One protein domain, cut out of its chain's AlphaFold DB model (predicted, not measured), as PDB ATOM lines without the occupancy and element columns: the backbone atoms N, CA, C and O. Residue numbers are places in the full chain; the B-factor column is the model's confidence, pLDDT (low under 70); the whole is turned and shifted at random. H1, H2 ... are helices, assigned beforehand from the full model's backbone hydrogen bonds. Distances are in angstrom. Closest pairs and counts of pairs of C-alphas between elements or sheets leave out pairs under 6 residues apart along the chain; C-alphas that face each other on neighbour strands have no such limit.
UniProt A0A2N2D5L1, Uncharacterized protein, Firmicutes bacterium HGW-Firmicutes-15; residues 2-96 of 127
ATOM      1  N   GLU A   2     -34.232 -45.853 -30.187       59.44
ATOM      2  CA  GLU A   2     -35.353 -46.598 -29.621       59.44
ATOM      3  C   GLU A   2     -36.664 -46.068 -30.206       59.44
ATOM      4  O   GLU A   2     -36.782 -44.888 -30.544       59.44
ATOM      5  N   LYS A   3     -37.633 -46.964 -30.392       60.00
ATOM      6  CA  LYS A   3     -38.956 -46.609 -30.897       60.00
ATOM      7  C   LYS A   3     -39.936 -46.625 -29.741       60.00
ATOM      8  O   LYS A   3     -39.915 -47.551 -28.931       60.00
ATOM      9  N   ASN A   4     -40.796 -45.619 -29.669       64.31
ATOM     10  CA  ASN A   4     -41.878 -45.617 -28.696       64.31
ATOM     11  C   ASN A   4     -42.952 -46.663 -29.066       64.31
ATOM     12  O   ASN A   4     -42.891 -47.319 -30.108       64.31
ATOM     13  N   ILE A   5     -43.965 -46.806 -28.211       65.75
ATOM     14  CA  ILE A   5     -45.073 -47.773 -28.353       65.75
ATOM     15  C   ILE A   5     -45.862 -47.614 -29.672       65.75
ATOM     16  O   ILE A   5     -46.585 -48.523 -30.070       65.75
ATOM     17  N   LEU A   6     -45.715 -46.472 -30.350       65.31
ATOM     18  CA  LEU A   6     -46.348 -46.135 -31.628       65.31
ATOM     19  C   LEU A   6     -45.397 -46.311 -32.828       65.31
ATOM     20  O   LEU A   6     -45.756 -45.972 -33.953       65.31
ATOM     21  N   GLY A   7     -44.184 -46.828 -32.608       61.31
ATOM     22  CA  GLY A   7     -43.173 -47.017 -33.649       61.31
ATOM     23  C   GLY A   7     -42.453 -45.732 -34.077       61.31
ATOM     24  O   GLY A   7     -41.657 -45.786 -35.019       61.31
ATOM     25  N   LEU A   8     -42.707 -44.607 -33.401       66.50
ATOM     26  CA  LEU A   8     -42.062 -43.322 -33.674       66.50
ATOM     27  C   LEU A   8     -40.675 -43.269 -33.015       66.50
ATOM     28  O   LEU A   8     -40.479 -43.905 -31.974       66.50
ATOM     29  N   PRO A   9     -39.716 -42.520 -33.588       64.75
ATOM     30  CA  PRO A   9     -38.420 -42.296 -32.960       64.75
ATOM     31  C   PRO A   9     -38.612 -41.652 -31.586       64.75
ATOM     32  O   PRO A   9     -39.285 -40.630 -31.467       64.75
ATOM     33  N   MET A  10     -38.052 -42.273 -30.551       68.31
ATOM     34  CA  MET A  10     -38.115 -41.752 -29.193       68.31
ATOM     35  C   MET A  10     -37.182 -40.546 -29.062       68.31
ATOM     36  O   MET A  10     -36.013 -40.606 -29.450       68.31
ATOM     37  N   THR A  11     -37.698 -39.452 -28.513       78.44
ATOM     38  CA  THR A  11     -36.898 -38.275 -28.164       78.44
ATOM     39  C   THR A  11     -36.119 -38.518 -26.873       78.44
ATOM     40  O   THR A  11     -36.492 -39.349 -26.047       78.44
ATOM     41  N   ILE A  12     -35.051 -37.754 -26.640       83.44
ATOM     42  CA  ILE A  12     -34.229 -37.884 -25.422       83.44
ATOM     43  C   ILE A  12     -35.064 -37.735 -24.153       83.44
ATOM     44  O   ILE A  12     -34.843 -38.462 -23.191       83.44
ATOM     45  N   THR A  13     -36.059 -36.848 -24.161       85.25
ATOM     46  CA  THR A  13     -36.952 -36.613 -23.020       85.25
ATOM     47  C   THR A  13     -37.896 -37.777 -22.715       85.25
ATOM     48  O   THR A  13     -38.536 -37.797 -21.669       85.25
ATOM     49  N   GLU A  14     -38.013 -38.743 -23.620       83.12
ATOM     50  CA  GLU A  14     -38.869 -39.919 -23.450       83.12
ATOM     51  C   GLU A  14     -38.090 -41.154 -22.961       83.12
ATOM     52  O   GLU A  14     -38.715 -42.133 -22.541       83.12
ATOM     53  N   THR A  15     -36.753 -41.090 -22.967       87.50
ATOM     54  CA  THR A  15     -35.857 -42.176 -22.531       87.50
ATOM     55  C   THR A  15     -35.958 -42.454 -21.027       87.50
ATOM     56  O   THR A  15     -36.345 -41.589 -20.232       87.50
ATOM     57  N   SER A  16     -35.605 -43.674 -20.611       89.88
ATOM     58  CA  SER A  16     -35.497 -44.049 -19.190       89.88
ATOM     59  C   SER A  16     -34.504 -43.172 -18.436       89.88
ATOM     60  O   SER A  16     -34.790 -42.715 -17.335       89.88
ATOM     61  N   GLU A  17     -33.377 -42.877 -19.066       92.69
ATOM     62  CA  GLU A  17     -32.276 -42.103 -18.517       92.69
ATOM     63  C   GLU A  17     -32.716 -40.675 -18.191       92.69
ATOM     64  O   GLU A  17     -32.316 -40.114 -17.171       92.69
ATOM     65  N   TRP A  18     -33.590 -40.090 -19.017       93.94
ATOM     66  CA  TRP A  18     -34.207 -38.802 -18.711       93.94
ATOM     67  C   TRP A  18     -35.105 -38.872 -17.475       93.94
ATOM     68  O   TRP A  18     -35.014 -38.007 -16.605       93.94
ATOM     69  N   LYS A  19     -35.936 -39.913 -17.355       93.62
ATOM     70  CA  LYS A  19     -36.821 -40.099 -16.189       93.62
ATOM     71  C   LYS A  19     -36.034 -40.333 -14.903       93.62
ATOM     72  O   LYS A  19     -36.416 -39.820 -13.848       93.62
ATOM     73  N   ASP A  20     -34.928 -41.064 -14.985       95.44
ATOM     74  CA  ASP A  20     -34.015 -41.262 -13.861       95.44
ATOM     75  C   ASP A  20     -33.387 -39.930 -13.439       95.44
ATOM     76  O   ASP A  20     -33.326 -39.617 -12.245       95.44
ATOM     77  N   LEU A  21     -32.996 -39.099 -14.412       96.06
ATOM     78  CA  LEU A  21     -32.464 -37.765 -14.150       96.06
ATOM     79  C   LEU A  21     -33.515 -36.828 -13.527       96.06
ATOM     80  O   LEU A  21     -33.201 -36.119 -12.574       96.06
ATOM     81  N   GLU A  22     -34.768 -36.851 -13.991       95.00
ATOM     82  CA  GLU A  22     -35.873 -36.088 -13.384       95.00
ATOM     83  C   GLU A  22     -36.187 -36.564 -11.961       95.00
ATOM     84  O   GLU A  22     -36.417 -35.757 -11.056       95.00
ATOM     85  N   THR A  23     -36.133 -37.876 -11.730       95.88
ATOM     86  CA  THR A  23     -36.285 -38.441 -10.386       95.88
ATOM     87  C   THR A  23     -35.156 -37.953  -9.485       95.88
ATOM     88  O   THR A  23     -35.413 -37.498  -8.369       95.88
ATOM     89  N   ARG A  24     -33.909 -37.952  -9.974       95.81
ATOM     90  CA  ARG A  24     -32.761 -37.406  -9.240       95.81
ATOM     91  C   ARG A  24     -32.954 -35.923  -8.929       95.81
ATOM     92  O   ARG A  24     -32.802 -35.542  -7.770       95.81
ATOM     93  N   GLU A  25     -33.352 -35.120  -9.916       96.00
ATOM     94  CA  GLU A  25     -33.667 -33.692  -9.758       96.00
ATOM     95  C   GLU A  25     -34.699 -33.464  -8.648       96.00
ATOM     96  O   GLU A  25     -34.516 -32.580  -7.816       96.00
ATOM     97  N   SER A  26     -35.751 -34.286  -8.594       95.81
ATOM     98  CA  SER A  26     -36.806 -34.166  -7.581       95.81
ATOM     99  C   SER A  26     -36.312 -34.414  -6.150       95.81
ATOM    100  O   SER A  26     -36.852 -33.843  -5.204       95.81
ATOM    101  N   VAL A  27     -35.264 -35.230  -5.991       97.25
ATOM    102  CA  VAL A  27     -34.701 -35.613  -4.690       97.25
ATOM    103  C   VAL A  27     -33.682 -34.590  -4.194       97.25
ATOM    104  O   VAL A  27     -33.733 -34.200  -3.029       97.25
ATOM    105  N   ILE A  28     -32.740 -34.172  -5.046       96.81
ATOM    106  CA  ILE A  28     -31.627 -33.295  -4.627       96.81
ATOM    107  C   ILE A  28     -31.850 -31.822  -4.976       96.81
ATOM    108  O   ILE A  28     -31.143 -30.958  -4.462       96.81
ATOM    109  N   GLY A  29     -32.833 -31.522  -5.820       96.38
ATOM    110  CA  GLY A  29     -33.088 -30.194  -6.357       96.38
ATOM    111  C   GLY A  29     -32.230 -29.864  -7.589       96.38
ATOM    112  O   GLY A  29     -31.136 -30.406  -7.774       96.38
ATOM    113  N   PRO A  30     -32.696 -28.930  -8.436       94.31
ATOM    114  CA  PRO A  30     -32.052 -28.616  -9.711       94.31
ATOM    115  C   PRO A  30     -30.653 -28.008  -9.565       94.31
ATOM    116  O   PRO A  30     -29.804 -28.230 -10.422       94.31
ATOM    117  N   ASP A  31     -30.385 -27.252  -8.502       94.62
ATOM    118  CA  ASP A  31     -29.091 -26.579  -8.336       94.62
ATOM    119  C   ASP A  31     -27.989 -27.569  -7.919       94.62
ATOM    120  O   ASP A  31     -26.866 -27.519  -8.427       94.62
ATOM    121  N   ASN A  32     -28.332 -28.537  -7.063       96.69
ATOM    122  CA  ASN A  32     -27.421 -29.619  -6.693       96.69
ATOM    123  C   ASN A  32     -27.183 -30.563  -7.873       96.69
ATOM    124  O   ASN A  32     -26.042 -30.936  -8.123       96.69
ATOM    125  N   LEU A  33     -28.227 -30.888  -8.644       97.12
ATOM    126  CA  LEU A  33     -28.065 -31.704  -9.847       97.12
ATOM    127  C   LEU A  33     -27.176 -31.018 -10.888       97.12
ATOM    128  O   LEU A  33     -26.310 -31.659 -11.480       97.12
ATOM    129  N   LEU A  34     -27.347 -29.708 -11.091       96.31
ATOM    130  CA  LEU A  34     -26.470 -28.952 -11.979       96.31
ATOM    131  C   LEU A  34     -25.012 -29.038 -11.514       96.31
ATOM    132  O   LEU A  34     -24.135 -29.281 -12.336       96.31
ATOM    133  N   THR A  35     -24.766 -28.893 -10.211       96.75
ATOM    134  CA  THR A  35     -23.422 -29.028  -9.626       96.75
ATOM    135  C   THR A  35     -22.843 -30.424  -9.880       96.75
ATOM    136  O   THR A  35     -21.744 -30.530 -10.417       96.75
ATOM    137  N   GLU A  36     -23.615 -31.488  -9.616       95.94
ATOM    138  CA  GLU A  36     -23.202 -32.877  -9.883       95.94
ATOM    139  C   GLU A  36     -22.826 -33.111 -11.357       95.94
ATOM    140  O   GLU A  36     -21.889 -33.857 -11.643       95.94
ATOM    141  N   ILE A  37     -23.547 -32.499 -12.305       97.06
ATOM    142  CA  ILE A  37     -23.233 -32.616 -13.736       97.06
ATOM    143  C   ILE A  37     -21.957 -31.836 -14.070       97.06
ATOM    144  O   ILE A  37     -21.108 -32.360 -14.787       97.06
ATOM    145  N   MET A  38     -21.789 -30.614 -13.550       96.38
ATOM    146  CA  MET A  38     -20.619 -29.771 -13.843       96.38
ATOM    147  C   MET A  38     -19.297 -30.358 -13.326       96.38
ATOM    148  O   MET A  38     -18.250 -30.075 -13.907       96.38
ATOM    149  N   ASP A  39     -19.336 -31.204 -12.296       96.81
ATOM    150  CA  ASP A  39     -18.151 -31.900 -11.776       96.81
ATOM    151  C   ASP A  39     -17.669 -33.048 -12.688       96.81
ATOM    152  O   ASP A  39     -16.579 -33.604 -12.500       96.81
ATOM    153  N   LYS A  40     -18.454 -33.426 -13.706       96.12
ATOM    154  CA  LYS A  40     -18.098 -34.492 -14.651       96.12
ATOM    155  C   LYS A  40     -17.184 -33.973 -15.752       96.12
ATOM    156  O   LYS A  40     -17.344 -32.880 -16.281       96.12
ATOM    157  N   ARG A  41     -16.268 -34.835 -16.202       95.06
ATOM    158  CA  ARG A  41     -15.431 -34.559 -17.382       95.06
ATOM    159  C   ARG A  41     -16.229 -34.574 -18.693       95.06
ATOM    160  O   ARG A  41     -15.871 -33.856 -19.621       95.06
ATOM    161  N   LEU A  42     -17.235 -35.442 -18.799       94.25
ATOM    162  CA  LEU A  42     -18.064 -35.639 -19.990       94.25
ATOM    163  C   LEU A  42     -19.523 -35.780 -19.566       94.25
ATOM    164  O   LEU A  42     -19.806 -36.418 -18.553       94.25
ATOM    165  N   PHE A  43     -20.423 -35.206 -20.360       94.56
ATOM    166  CA  PHE A  43     -21.864 -35.274 -20.139       94.56
ATOM    167  C   PHE A  43     -22.473 -36.276 -21.119       94.56
ATOM    168  O   PHE A  43     -22.081 -36.334 -22.287       94.56
ATOM    169  N   SER A  44     -23.436 -37.056 -20.650       92.69
ATOM    170  CA  SER A  44     -24.310 -37.865 -21.501       92.69
ATOM    171  C   SER A  44     -25.285 -36.983 -22.293       92.69
ATOM    172  O   SER A  44     -25.537 -35.834 -21.929       92.69
ATOM    173  N   ASN A  45     -25.899 -37.524 -23.349       89.56
ATOM    174  CA  ASN A  45     -26.874 -36.789 -24.170       89.56
ATOM    175  C   ASN A  45     -28.061 -36.251 -23.349       89.56
ATOM    176  O   ASN A  45     -28.524 -35.134 -23.579       89.56
ATOM    177  N   VAL A  46     -28.517 -37.025 -22.362       92.88
ATOM    178  CA  VAL A  46     -29.591 -36.643 -21.434       92.88
ATOM    179  C   VAL A  46     -29.167 -35.470 -20.552       92.88
ATOM    180  O   VAL A  46     -29.922 -34.513 -20.402       92.88
ATOM    181  N   GLU A  47     -27.942 -35.490 -20.031       94.81
ATOM    182  CA  GLU A  47     -27.404 -34.397 -19.214       94.81
ATOM    183  C   GLU A  47     -27.165 -33.134 -20.033       94.81
ATOM    184  O   GLU A  47     -27.501 -32.044 -19.577       94.81
ATOM    185  N   ILE A  48     -26.654 -33.265 -21.262       93.19
ATOM    186  CA  ILE A  48     -26.509 -32.141 -22.195       93.19
ATOM    187  C   ILE A  48     -27.875 -31.494 -22.429       93.19
ATOM    188  O   ILE A  48     -28.027 -30.287 -22.234       93.19
ATOM    189  N   MET A  49     -28.888 -32.291 -22.783       91.19
ATOM    190  CA  MET A  49     -30.244 -31.794 -23.021       91.19
ATOM    191  C   MET A  49     -30.846 -31.151 -21.761       91.19
ATOM    192  O   MET A  49     -31.481 -30.096 -21.836       91.19
ATOM    193  N   TRP A  50     -30.607 -31.737 -20.588       95.00
ATOM    194  CA  TRP A  50     -31.090 -31.200 -19.319       95.00
ATOM    195  C   TRP A  50     -30.423 -29.860 -18.971       95.00
ATOM    196  O   TRP A  50     -31.112 -28.901 -18.611       95.00
ATOM    197  N   VAL A  51     -29.104 -29.741 -19.153       94.94
ATOM    198  CA  VAL A  51     -28.361 -28.487 -18.947       94.94
ATOM    199  C   VAL A  51     -28.836 -27.412 -19.927       94.94
ATOM    200  O   VAL A  51     -29.102 -26.283 -19.507       94.94
ATOM    201  N   LEU A  52     -29.032 -27.755 -21.204       92.50
ATOM    202  CA  LEU A  52     -29.593 -26.837 -22.200       92.50
ATOM    203  C   LEU A  52     -30.991 -26.347 -21.786       92.50
ATOM    204  O   LEU A  52     -31.241 -25.139 -21.811       92.50
ATOM    205  N   ARG A  53     -31.872 -27.246 -21.313       91.12
ATOM    206  CA  ARG A  53     -33.202 -26.897 -20.769       91.12
ATOM    207  C   ARG A  53     -33.093 -25.879 -19.631       91.12
ATOM    208  O   ARG A  53     -33.830 -24.890 -19.616       91.12
ATOM    209  N   ARG A  54     -32.161 -26.084 -18.693       92.06
ATOM    210  CA  ARG A  54     -31.920 -25.153 -17.574       92.06
ATOM    211  C   ARG A  54     -31.419 -23.798 -18.054       92.06
ATOM    212  O   ARG A  54     -31.925 -22.774 -17.595       92.06
ATOM    213  N   MET A  55     -30.472 -23.772 -18.989       90.81
ATOM    214  CA  MET A  55     -29.954 -22.518 -19.534       90.81
ATOM    215  C   MET A  55     -31.064 -21.718 -20.225       90.81
ATOM    216  O   MET A  55     -31.270 -20.554 -19.880       90.81
ATOM    217  N   VAL A  56     -31.849 -22.341 -21.109       88.00
ATOM    218  CA  VAL A  56     -32.986 -21.683 -21.783       88.00
ATOM    219  C   VAL A  56     -33.966 -21.078 -20.772       88.00
ATOM    220  O   VAL A  56     -34.391 -19.933 -20.943       88.00
ATOM    221  N   PHE A  57     -34.279 -21.794 -19.688       88.69
ATOM    222  CA  PHE A  57     -35.134 -21.278 -18.618       88.69
ATOM    223  C   PHE A  57     -34.564 -20.001 -17.972       88.69
ATOM    224  O   PHE A  57     -35.272 -18.995 -17.867       88.69
ATOM    225  N   PHE A  58     -33.289 -20.008 -17.569       87.62
ATOM    226  CA  PHE A  58     -32.671 -18.853 -16.906       87.62
ATOM    227  C   PHE A  58     -32.543 -17.636 -17.829       87.62
ATOM    228  O   PHE A  58     -32.917 -16.528 -17.429       87.62
ATOM    229  N   TYR A  59     -32.089 -17.828 -19.071       85.25
ATOM    230  CA  TYR A  59     -31.971 -16.731 -20.037       85.25
ATOM    231  C   TYR A  59     -33.345 -16.197 -20.483       85.25
ATOM    232  O   TYR A  59     -33.483 -15.003 -20.749       85.25
ATOM    233  N   GLY A  60     -34.391 -17.034 -20.474       82.81
ATOM    234  CA  GLY A  60     -35.772 -16.620 -20.744       82.81
ATOM    235  C   GLY A  60     -36.432 -15.830 -19.603       82.81
ATOM    236  O   GLY A  60     -37.218 -14.916 -19.864       82.81
ATOM    237  N   LYS A  61     -36.094 -16.128 -18.340       83.44
ATOM    238  CA  LYS A  61     -36.701 -15.505 -17.144       83.44
ATOM    239  C   LYS A  61     -36.321 -14.029 -16.946       83.44
ATOM    240  O   LYS A  61     -37.002 -13.326 -16.203       83.44
ATOM    241  N   LYS A  62     -35.264 -13.538 -17.610       70.81
ATOM    242  CA  LYS A  62     -34.725 -12.169 -17.441       70.81
ATOM    243  C   LYS A  62     -34.429 -11.839 -15.969       70.81
ATOM    244  O   LYS A  62     -34.828 -10.783 -15.469       70.81
ATOM    245  N   ASP A  63     -33.753 -12.761 -15.285       81.19
ATOM    246  CA  ASP A  63     -33.401 -12.658 -13.864       81.19
ATOM    247  C   ASP A  63     -32.647 -11.351 -13.542       81.19
ATOM    248  O   ASP A  63     -31.742 -10.937 -14.267       81.19
ATOM    249  N   SER A  64     -33.028 -10.699 -12.442       84.31
ATOM    250  CA  SER A  64     -32.379  -9.501 -11.900       84.31
ATOM    251  C   SER A  64     -30.881  -9.669 -11.645       84.31
ATOM    252  O   SER A  64     -30.129  -8.736 -11.918       84.31
ATOM    253  N   LEU A  65     -30.440 -10.847 -11.194       86.75
ATOM    254  CA  LEU A  65     -29.016 -11.124 -10.993       86.75
ATOM    255  C   LEU A  65     -28.285 -11.229 -12.330       86.75
ATOM    256  O   LEU A  65     -27.214 -10.657 -12.509       86.75
ATOM    257  N   LEU A  66     -28.900 -11.894 -13.308       86.25
ATOM    258  CA  LEU A  66     -28.320 -12.067 -14.636       86.25
ATOM    259  C   LEU A  66     -28.167 -10.732 -15.382       86.25
ATOM    260  O   LEU A  66     -27.231 -10.571 -16.159       86.25
ATOM    261  N   LYS A  67     -29.031  -9.747 -15.101       84.88
ATOM    262  CA  LYS A  67     -28.908  -8.375 -15.633       84.88
ATOM    263  C   LYS A  67     -27.660  -7.633 -15.151       84.88
ATOM    264  O   LYS A  67     -27.305  -6.630 -15.757       84.88
ATOM    265  N   MET A  68     -27.018  -8.090 -14.076       90.12
ATOM    266  CA  MET A  68     -25.757  -7.514 -13.601       90.12
ATOM    267  C   MET A  68     -24.547  -8.031 -14.392       90.12
ATOM    268  O   MET A  68     -23.458  -7.473 -14.270       90.12
ATOM    269  N   ALA A  69     -24.709  -9.092 -15.191       90.69
ATOM    270  CA  ALA A  69     -23.634  -9.610 -16.024       90.69
ATOM    271  C   ALA A  69     -23.344  -8.664 -17.208       90.69
ATOM    272  O   ALA A  69     -24.280  -8.090 -17.772       90.69
ATOM    273  N   PRO A  70     -22.073  -8.535 -17.641       93.38
ATOM    274  CA  PRO A  70     -21.727  -7.758 -18.828       93.38
ATOM    275  C   PRO A  70     -22.495  -8.249 -20.069       93.38
ATOM    276  O   PRO A  70     -22.540  -9.465 -20.300       93.38
ATOM    277  N   PRO A  71     -23.068  -7.352 -20.893       90.88
ATOM    278  CA  PRO A  71     -23.809  -7.737 -22.094       90.88
ATOM    279  C   PRO A  71     -23.014  -8.648 -23.036       90.88
ATOM    280  O   PRO A  71     -23.553  -9.625 -23.556       90.88
ATOM    281  N   GLU A  72     -21.715  -8.400 -23.200       91.38
ATOM    282  CA  GLU A  72     -20.822  -9.202 -24.041       91.38
ATOM    283  C   GLU A  72     -20.714 -10.641 -23.526       91.38
ATOM    284  O   GLU A  72     -20.712 -11.592 -24.309       91.38
ATOM    285  N   ARG A  73     -20.696 -10.820 -22.198       91.44
ATOM    286  CA  ARG A  73     -20.673 -12.146 -21.575       91.44
ATOM    287  C   ARG A  73     -21.980 -12.892 -21.825       91.44
ATOM    288  O   ARG A  73     -21.945 -14.082 -22.121       91.44
ATOM    289  N   LEU A  74     -23.116 -12.202 -21.739       89.69
ATOM    290  CA  LEU A  74     -24.421 -12.792 -22.042       89.69
ATOM    291  C   LEU A  74     -24.510 -13.220 -23.511       89.69
ATOM    292  O   LEU A  74     -24.972 -14.325 -23.790       89.69
ATOM    293  N   LEU A  75     -24.011 -12.400 -24.440       88.81
ATOM    294  CA  LEU A  75     -23.957 -12.739 -25.865       88.81
ATOM    295  C   LEU A  75     -23.082 -13.968 -26.133       88.81
ATOM    296  O   LEU A  75     -23.495 -14.855 -26.880       88.81
ATOM    297  N   MET A  76     -21.908 -14.054 -25.501       92.00
ATOM    298  CA  MET A  76     -21.041 -15.231 -25.611       92.00
ATOM    299  C   MET A  76     -21.720 -16.494 -25.082       92.00
ATOM    300  O   MET A  76     -21.765 -17.494 -25.793       92.00
ATOM    301  N   ASN A  77     -22.315 -16.433 -23.887       90.88
ATOM    302  CA  ASN A  77     -23.016 -17.577 -23.308       90.88
ATOM    303  C   ASN A  77     -24.163 -18.050 -24.219       90.88
ATOM    304  O   ASN A  77     -24.327 -19.247 -24.441       90.88
ATOM    305  N   MET A  78     -24.942 -17.116 -24.776       89.62
ATOM    306  CA  MET A  78     -26.016 -17.442 -25.718       89.62
ATOM    307  C   MET A  78     -25.479 -18.081 -27.000       89.62
ATOM    308  O   MET A  78     -26.053 -19.054 -27.483       89.62
ATOM    309  N   ASN A  79     -24.369 -17.579 -27.537       90.81
ATOM    310  CA  ASN A  79     -23.712 -18.175 -28.696       90.81
ATOM    311  C   ASN A  79     -23.205 -19.600 -28.405       90.81
ATOM    312  O   ASN A  79     -23.355 -20.481 -29.250       90.81
ATOM    313  N   ASP A  80     -22.665 -19.857 -27.215       91.44
ATOM    314  CA  ASP A  80     -22.206 -21.194 -26.820       91.44
ATOM    315  C   ASP A  80     -23.376 -22.179 -26.666       91.44
ATOM    316  O   ASP A  80     -23.295 -23.309 -27.154       91.44
ATOM    317  N   ILE A  81     -24.502 -21.734 -26.094       91.19
ATOM    318  CA  ILE A  81     -25.746 -22.520 -26.028       91.19
ATOM    319  C   ILE A  81     -26.232 -22.873 -27.432       91.19
ATOM    320  O   ILE A  81     -26.531 -24.034 -27.707       91.19
ATOM    321  N   LEU A  82     -26.292 -21.887 -28.331       89.81
ATOM    322  CA  LEU A  82     -26.744 -22.094 -29.708       89.81
ATOM    323  C   LEU A  82     -25.817 -23.040 -30.476       89.81
ATOM    324  O   LEU A  82     -26.304 -23.864 -31.244       89.81
ATOM    325  N   ARG A  83     -24.500 -22.974 -30.252       89.19
ATOM    326  CA  ARG A  83     -23.531 -23.905 -30.853       89.19
ATOM    327  C   ARG A  83     -23.711 -25.330 -30.352       89.19
ATOM    328  O   ARG A  83     -23.728 -26.247 -31.167       89.19
ATOM    329  N   ALA A  84     -23.860 -25.509 -29.040       89.75
ATOM    330  CA  ALA A  84     -24.130 -26.820 -28.463       89.75
ATOM    331  C   ALA A  84     -25.438 -27.394 -29.024       89.75
ATOM    332  O   ALA A  84     -25.457 -28.534 -29.476       89.75
ATOM    333  N   PHE A  85     -26.494 -26.578 -29.085       87.19
ATOM    334  CA  PHE A  85     -27.780 -26.962 -29.666       87.19
ATOM    335  C   PHE A  85     -27.656 -27.334 -31.148       87.19
ATOM    336  O   PHE A  85     -28.170 -28.367 -31.561       87.19
ATOM    337  N   TYR A  86     -26.937 -26.534 -31.939       84.25
ATOM    338  CA  TYR A  86     -26.715 -26.787 -33.362       84.25
ATOM    339  C   TYR A  86     -26.018 -28.130 -33.605       84.25
ATOM    340  O   TYR A  86     -26.546 -28.948 -34.348       84.25
ATOM    341  N   ILE A  87     -24.883 -28.380 -32.943       86.31
ATOM    342  CA  ILE A  87     -24.132 -29.640 -33.091       86.31
ATOM    343  C   ILE A  87     -24.990 -30.825 -32.648       86.31
ATOM    344  O   ILE A  87     -25.011 -31.863 -33.302       86.31
ATOM    345  N   PHE A  88     -25.709 -30.665 -31.539       84.12
ATOM    346  CA  PHE A  88     -26.546 -31.718 -30.991       84.12
ATOM    347  C   PHE A  88     -27.687 -32.102 -31.947       84.12
ATOM    348  O   PHE A  88     -27.883 -33.279 -32.230       84.12
ATOM    349  N   PHE A  89     -28.402 -31.118 -32.500       79.06
ATOM    350  CA  PHE A  89     -29.494 -31.362 -33.447       79.06
ATOM    351  C   PHE A  89     -29.023 -31.853 -34.819       79.06
ATOM    352  O   PHE A  89     -29.719 -32.662 -35.430       79.06
ATOM    353  N   ASP A  90     -27.869 -31.385 -35.301       81.12
ATOM    354  CA  ASP A  90     -27.284 -31.832 -36.573       81.12
ATOM    355  C   ASP A  90     -26.967 -33.335 -36.544       81.12
ATOM    356  O   ASP A  90     -27.270 -34.059 -37.490       81.12
ATOM    357  N   LEU A  91     -26.453 -33.828 -35.412       80.19
ATOM    358  CA  LEU A  91     -26.160 -35.251 -35.218       80.19
ATOM    359  C   LEU A  91     -27.418 -36.120 -35.120       80.19
ATOM    360  O   LEU A  91     -27.427 -37.237 -35.637       80.19
ATOM    361  N   GLU A  92     -28.470 -35.624 -34.469       72.94
ATOM    362  CA  GLU A  92     -29.743 -36.349 -34.364       72.94
ATOM    363  C   GLU A  92     -30.499 -36.379 -35.703       72.94
ATOM    364  O   GLU A  92     -31.314 -37.278 -35.916       72.94
ATOM    365  N   ASN A  93     -30.221 -35.418 -36.599       73.88
ATOM    366  CA  ASN A  93     -30.817 -35.255 -37.932       73.88
ATOM    367  C   ASN A  93     -32.306 -35.669 -37.996       73.88
ATOM    368  O   ASN A  93     -32.676 -36.572 -38.757       73.88
ATOM    369  N   PRO A  94     -33.176 -35.068 -37.163       70.88
ATOM    370  CA  PRO A  94     -34.557 -35.504 -37.078       70.88
ATOM    371  C   PRO A  94     -35.310 -35.161 -38.365       70.88
ATOM    372  O   PRO A  94     -35.215 -34.048 -38.892       70.88
ATOM    373  N   GLU A  95     -36.119 -36.100 -38.851       78.12
ATOM    374  CA  GLU A  95     -37.066 -35.810 -39.921       78.12
ATOM    375  C   GLU A  95     -38.130 -34.839 -39.389       78.12
ATOM    376  O   GLU A  95     -38.812 -35.109 -38.402       78.12
ATOM    377  N   MET A  96     -38.235 -33.670 -40.019       81.38
ATOM    378  CA  MET A  96     -39.178 -32.624 -39.627       81.38
ATOM    379  C   MET A  96     -40.379 -32.614 -40.563       81.38
ATOM    380  O   MET A  96     -40.211 -32.708 -41.776       81.38
TER     381      MET A  96
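What this domain is: This is residues 2 to 96 of the 127 residues of an uncharacterized protein of Firmicutes bacterium HGW-Firmicutes-15 (UniProt A0A2N2D5L1). H3 lies in the middle of a loosely built helical domain, with the long helix H4 running back beside it the opposite way on one side and the short helices H1 and H2, joined in a sharp V, on the other. H1 meets the beginning of H3 slantwise, H2 is near it, and residues 2 to 15 make a long tail with no named element. The printed part has 95 residues with four named helices, in the order H1, H2, H3, H4, and no named strand; the class is all helix. It is only just loose, close to compact, with a radius of gyration of the C-alphas of 15.3 A, and it spans 47 by 34 by 27 A.

How they stand to each other: After residues 2 to 15 comes H1, residues 16 to 28. A tight link of one residue joins it to H2, residues 30 to 38. These two are close but not clearly touching: their closest C-alphas, of Glu 25 and Leu 33, are 5.9 A apart, and they run opposite ways at a steep tilt of 60 degrees. H3, residues 45 to 61, touches H1 with residues 46 to 47 alone, the closest C-alphas being those of Trp 18 and Val 46, 5.8 A apart. H1 and H3 run the same way at a steep tilt of 53 degrees. H2 and H3 are close but not clearly touching, with the C-alphas of Ile 37 and Glu 47 the closest at 7.1 A. H4, residues 71 to 92, forms a helical hairpin with H3. The two only just touch, with 3 pairs of C-alphas within 8 A, the closest being those of Leu 52 and Ile 81 at 6.9 A. They run opposite ways at a tilt of 36 degrees, only just steep. H4 is apart from H1 and from H2. In H1, H2, H3 and H4 every O i to N i+4 pair is within hydrogen-bond range.

Where its parts are: H1 begins at C-alpha 16 at (-35.497, -44.049, -19.190) and is 18.5 A long from first to last C-alpha. H2 is 12.2 A long. H3 is 24.5 A long, from C-alpha 45 at (-26.874, -36.789, -24.170). H4, the longest, is 31.7 A long and ends at C-alpha 92 at (-29.743, -36.349, -34.364).

The domain as a whole: The two C-alphas farthest apart, those of Gly 7 and Met 68, are 47.6 A from each other. The printed part has no cut. The links H2 to H3 and H3 to H4 are short, and no link is long. Residues 60 to 65 stand free, as do residues 68 to 73, of which 71 to 73 belong to H4. The mean pLDDT of the printed part is 87.2, and residues 2 to 10 are under 70.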